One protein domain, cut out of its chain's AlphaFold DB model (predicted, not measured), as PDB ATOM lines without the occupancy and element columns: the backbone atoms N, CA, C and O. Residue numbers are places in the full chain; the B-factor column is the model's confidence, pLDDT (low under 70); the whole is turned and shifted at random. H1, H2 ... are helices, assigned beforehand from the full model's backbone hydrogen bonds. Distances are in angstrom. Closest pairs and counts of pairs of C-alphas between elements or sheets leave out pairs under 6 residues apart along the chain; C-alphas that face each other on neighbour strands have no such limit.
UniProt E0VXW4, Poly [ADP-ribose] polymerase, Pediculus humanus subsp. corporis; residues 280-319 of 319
ATOM      1  N   LEU A 280      16.426   6.021  41.821       68.31
ATOM      2  CA  LEU A 280      15.706   5.394  42.930       68.31
ATOM      3  C   LEU A 280      16.621   4.616  43.894       68.31
ATOM      4  O   LEU A 280      16.444   4.705  45.108       68.31
ATOM      5  N   GLY A 281      17.615   3.884  43.379       66.25
ATOM      6  CA  GLY A 281      18.577   3.148  44.203       66.25
ATOM      7  C   GLY A 281      19.512   4.078  44.977       66.25
ATOM      8  O   GLY A 281      19.797   3.845  46.154       66.25
ATOM      9  N   TRP A 282      19.925   5.180  44.349       71.69
ATOM     10  CA  TRP A 282      20.717   6.220  45.006       71.69
ATOM     11  C   TRP A 282      19.906   6.965  46.078       71.69
ATOM     12  O   TRP A 282      20.394   7.162  47.191       71.69
ATOM     13  N   ILE A 283      18.639   7.286  45.788       70.38
ATOM     14  CA  ILE A 283      17.714   7.920  46.738       70.38
ATOM     15  C   ILE A 283      17.505   7.040  47.973       70.38
ATOM     16  O   ILE A 283      17.575   7.520  49.104       70.38
ATOM     17  N   ASN A 284      17.306   5.735  47.777       69.38
ATOM     18  CA  ASN A 284      17.083   4.818  48.891       69.38
ATOM     19  C   ASN A 284      18.351   4.594  49.736       69.38
ATOM     20  O   ASN A 284      18.250   4.324  50.932       69.38
ATOM     21  N   ARG A 285      19.541   4.751  49.141       76.56
ATOM     22  CA  ARG A 285      20.829   4.707  49.848       76.56
ATOM     23  C   ARG A 285      21.106   5.991  50.642       76.56
ATOM     24  O   ARG A 285      21.669   5.916  51.729       76.56
ATOM     25  N   HIS A 286      20.675   7.152  50.149       80.81
ATOM     26  CA  HIS A 286      20.946   8.458  50.763       80.81
ATOM     27  C   HIS A 286      19.688   9.153  51.302       80.81
ATOM     28  O   HIS A 286      19.524  10.363  51.138       80.81
ATOM     29  N   ARG A 287      18.827   8.407  52.013       79.94
ATOM     30  CA  ARG A 287      17.525   8.885  52.530       79.94
ATOM     31  C   ARG A 287      17.592  10.257  53.208       79.94
ATOM     32  O   ARG A 287      16.791  11.137  52.908       79.94
ATOM     33  N   MET A 288      18.572  10.469  54.087       79.94
ATOM     34  CA  MET A 288      18.717  11.734  54.821       79.94
ATOM     35  C   MET A 288      19.074  12.911  53.907       79.94
ATOM     36  O   MET A 288      18.480  13.979  54.024       79.94
ATOM     37  N   PHE A 289      19.999  12.711  52.964       85.50
ATOM     38  CA  PHE A 289      20.370  13.743  51.997       85.50
ATOM     39  C   PHE A 289      19.198  14.072  51.069       85.50
ATOM     40  O   PHE A 289      18.934  15.239  50.801       85.50
ATOM     41  N   THR A 290      18.445  13.060  50.631       87.50
ATOM     42  CA  THR A 290      17.270  13.280  49.782       87.50
ATOM     43  C   THR A 290      16.160  14.035  50.497       87.50
ATOM     44  O   THR A 290      15.564  14.923  49.893       87.50
ATOM     45  N   PHE A 291      15.918  13.760  51.786       91.25
ATOM     46  CA  PHE A 291      14.959  14.537  52.576       91.25
ATOM     47  C   PHE A 291      15.425  15.983  52.779       91.25
ATOM     48  O   PHE A 291      14.621  16.901  52.634       91.25
ATOM     49  N   ALA A 292      16.716  16.203  53.042       91.62
ATOM     50  CA  ALA A 292      17.275  17.547  53.177       91.62
ATOM     51  C   ALA A 292      17.184  18.345  51.864       91.62
ATOM     52  O   ALA A 292      16.747  19.494  51.868       91.62
ATOM     53  N   LEU A 293      17.528  17.728  50.731       93.06
ATOM     54  CA  LEU A 293      17.436  18.362  49.416       93.06
ATOM     55  C   LEU A 293      15.980  18.676  49.042       93.06
ATOM     56  O   LEU A 293      15.689  19.784  48.594       93.06
ATOM     57  N   ALA A 294      15.056  17.738  49.273       92.88
ATOM     58  CA  ALA A 294      13.628  17.955  49.046       92.88
ATOM     59  C   ALA A 294      13.088  19.117  49.897       92.88
ATOM     60  O   ALA A 294      12.312  19.935  49.406       92.88
ATOM     61  N   TYR A 295      13.542  19.231  51.147       94.94
ATOM     62  CA  TYR A 295      13.177  20.331  52.034       94.94
ATOM     63  C   TYR A 295      13.705  21.687  51.539       94.94
ATOM     64  O   TYR A 295      12.959  22.665  51.522       94.94
ATOM     65  N   VAL A 296      14.950  21.750  51.055       95.06
ATOM     66  CA  VAL A 296      15.507  22.972  50.447       95.06
ATOM     67  C   VAL A 296      14.712  23.382  49.202       95.06
ATOM     68  O   VAL A 296      14.378  24.557  49.053       95.06
ATOM     69  N   ILE A 297      14.350  22.430  48.337       94.69
ATOM     70  CA  ILE A 297      13.526  22.702  47.146       94.69
ATOM     71  C   ILE A 297      12.140  23.229  47.547       94.69
ATOM     72  O   ILE A 297      11.657  24.186  46.945       94.69
ATOM     73  N   LEU A 298      11.521  22.659  48.586       94.00
ATOM     74  CA  LEU A 298      10.242  23.136  49.117       94.00
ATOM     75  C   LEU A 298      10.347  24.584  49.622       94.00
ATOM     76  O   LEU A 298       9.503  25.414  49.284       94.00
ATOM     77  N   LEU A 299      11.401  24.914  50.374       93.19
ATOM     78  CA  LEU A 299      11.644  26.281  50.845       93.19
ATOM     79  C   LEU A 299      11.853  27.262  49.686       93.19
ATOM     80  O   LEU A 299      11.301  28.362  49.709       93.19
ATOM     81  N   LEU A 300      12.593  26.856  48.648       91.69
ATOM     82  CA  LEU A 300      12.773  27.661  47.440       91.69
ATOM     83  C   LEU A 300      11.453  27.856  46.688       91.69
ATOM     84  O   LEU A 300      11.185  28.967  46.239       91.69
ATOM     85  N   ALA A 301      10.606  26.830  46.581       88.25
ATOM     86  CA  ALA A 301       9.300  26.925  45.929       88.25
ATOM     87  C   ALA A 301       8.352  27.878  46.678       88.25
ATOM     88  O   ALA A 301       7.736  28.751  46.063       88.25
ATOM     89  N   VAL A 302       8.293  27.772  48.010       88.00
ATOM     90  CA  VAL A 302       7.505  28.680  48.858       88.00
ATOM     91  C   VAL A 302       8.037  30.111  48.747       88.00
ATOM     92  O   VAL A 302       7.266  31.030  48.470       88.00
ATOM     93  N   GLY A 303       9.353  30.312  48.855       84.19
ATOM     94  CA  GLY A 303       9.974  31.631  48.692       84.19
ATOM     95  C   GLY A 303       9.736  32.240  47.306       84.19
ATOM     96  O   GLY A 303       9.459  33.432  47.183       84.19
ATOM     97  N   SER A 304       9.756  31.405  46.266       79.75
ATOM     98  CA  SER A 304       9.498  31.799  44.879       79.75
ATOM     99  C   SER A 304       8.049  32.235  44.661       79.75
ATOM    100  O   SER A 304       7.812  33.288  44.066       79.75
ATOM    101  N   SER A 305       7.086  31.472  45.192       75.06
ATOM    102  CA  SER A 305       5.649  31.778  45.091       75.06
ATOM    103  C   SER A 305       5.251  33.095  45.759       75.06
ATOM    104  O   SER A 305       4.291  33.732  45.334       75.06
ATOM    105  N   ASN A 306       6.019  33.533  46.759       68.88
ATOM    106  CA  ASN A 306       5.751  34.765  47.494       68.88
ATOM    107  C   ASN A 306       6.536  35.973  46.945       68.88
ATOM    108  O   ASN A 306       6.431  37.084  47.463       68.88
ATOM    109  N   SER A 307       7.341  35.780  45.892       74.44
ATOM    110  CA  SER A 307       8.143  36.848  45.298       74.44
ATOM    111  C   SER A 307       7.397  37.534  44.145       74.44
ATOM    112  O   SER A 307       7.027  36.925  43.139       74.44
ATOM    113  N   SER A 308       7.228  38.855  44.241       61.50
ATOM    114  CA  SER A 308       6.613  39.681  43.185       61.50
ATOM    115  C   SER A 308       7.427  39.720  41.877       61.50
ATOM    116  O   SER A 308       6.936  40.172  40.840       61.50
ATOM    117  N   PHE A 309       8.670  39.229  41.913       64.81
ATOM    118  CA  PHE A 309       9.587  39.150  40.779       64.81
ATOM    119  C   PHE A 309       9.220  38.018  39.807       64.81
ATOM    120  O   PHE A 309       9.186  38.242  38.596       64.81
ATOM    121  N   ILE A 310       8.860  36.836  40.315       62.81
ATOM    122  CA  ILE A 310       8.499  35.681  39.474       62.81
ATOM    123  C   ILE A 310       7.145  35.892  38.792       62.81
ATOM    124  O   ILE A 310       6.995  35.542  37.625       62.81
ATOM    125  N   TYR A 311       6.201  36.572  39.450       64.25
ATOM    126  CA  TYR A 311       4.948  36.996  38.814       64.25
ATOM    127  C   TYR A 311       5.195  37.925  37.611       64.25
ATOM    128  O   TYR A 311       4.593  37.759  36.549       64.25
ATOM    129  N   LYS A 312       6.131  38.878  37.738       64.56
ATOM    130  CA  LYS A 312       6.529  39.770  36.634       64.56
ATOM    131  C   LYS A 312       7.263  39.025  35.514       64.56
ATOM    132  O   LYS A 312       7.069  39.364  34.349       64.56
ATOM    133  N   PHE A 313       8.070  38.020  35.851       68.44
ATOM    134  CA  PHE A 313       8.768  37.178  34.879       68.44
ATOM    135  C   PHE A 313       7.796  36.289  34.087       68.44
ATOM    136  O   PHE A 313       7.828  36.305  32.860       68.44
ATOM    137  N   TYR A 314       6.856  35.617  34.761       66.31
ATOM    138  CA  TYR A 314       5.802  34.824  34.109       66.31
ATOM    139  C   TYR A 314       4.908  35.675  33.197       66.31
ATOM    140  O   TYR A 314       4.569  35.254  32.095       66.31
ATOM    141  N   LYS A 315       4.571  36.902  33.616       66.38
ATOM    142  CA  LYS A 315       3.768  37.829  32.805       66.38
ATOM    143  C   LYS A 315       4.496  38.312  31.540       66.38
ATOM    144  O   LYS A 315       3.833  38.604  30.554       66.38
ATOM    145  N   ARG A 316       5.834  38.376  31.554       66.44
ATOM    146  CA  ARG A 316       6.666  38.692  30.376       66.44
ATOM    147  C   ARG A 316       6.866  37.512  29.424       66.44
ATOM    148  O   ARG A 316       7.203  37.745  28.277       66.44
ATOM    149  N   LEU A 317       6.701  36.281  29.900       68.12
ATOM    150  CA  LEU A 317       6.861  35.058  29.105       68.12
ATOM    151  C   LEU A 317       5.566  34.650  28.377       68.12
ATOM    152  O   LEU A 317       5.608  33.834  27.466       68.12
ATOM    153  N   MET A 318       4.425  35.208  28.796       64.75
ATOM    154  CA  MET A 318       3.085  34.971  28.233       64.75
ATOM    155  C   MET A 318       2.575  36.140  27.358       64.75
ATOM    156  O   MET A 318       1.390  36.172  27.026       64.75
ATOM    157  N   GLN A 319       3.439  37.107  27.023       49.59
ATOM    158  CA  GLN A 319       3.233  38.119  25.972       49.59
ATOM    159  C   GLN A 319       4.127  37.786  24.783       49.59
ATOM    160  O   GLN A 319       3.660  38.000  23.645       49.59
TER     161      GLN A 319
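AT A GLANCE: This is residues 280 to 319 of the 319 residues of the protein "Poly [ADP-ribose] polymerase" of Pediculus humanus subsp. corporis (UniProt E0VXW4). Picture a wide open bracket: the long helix H2 is its bar, and two shorter helices, H1 at one end and H3 at the other, turn off it at corners toward the same side. H1 and H3 stay far from each other, and the space between these two legs is empty. The printed part has 40 residues with three named helices, H1, H2 and H3 in chain order, and no named strand; the class is all helix. It is extended, with a radius of gyration of the C-alphas of 15.2 A, and spans 44 by 18 by 7 A.

HOW THE PARTS SIT: Start from H2, residues 287 to 305, the longest helix. Look back to H1, residues 280 to 285: it is close to H2 but not clearly touching, and the closest C-alphas, those of Ile 283 and Thr 290, are 6.2 A apart. Their lines stand at a steep tilt of 64 degrees, opposite ways. At the other end look to H3, residues 308 to 317, close to H2 but not clearly touching; the closest C-alphas, those of Ser 304 and Ile 310, are 6.7 A apart. H2 and H3 are about perpendicular, at 80 degrees. H1 and H3 are apart. In H1, H2 and H3 every backbone O i to N i+4 pair is within hydrogen-bond range.

IN THESE COORDINATES: Find C-alpha 287 at (17.525, 8.885, 52.530); from there H2 runs 26.8 A to C-alpha 305 at (5.649, 31.778, 45.091). H1 begins at C-alpha 280, (15.706, 5.394, 42.930), and measures 8.6 A. H3 measures 14.8 A and ends at C-alpha 317, (6.861, 35.058, 29.105).

THE WHOLE: The two C-alphas farthest apart, those of Arg 285 and Gln 319, are 44.7 A apart. The printed part has no cut, and both links are tight. Mean pLDDT of the printed part is 77.4; residues 280 to 281, 284, 306 and 308 to 319 are under 70.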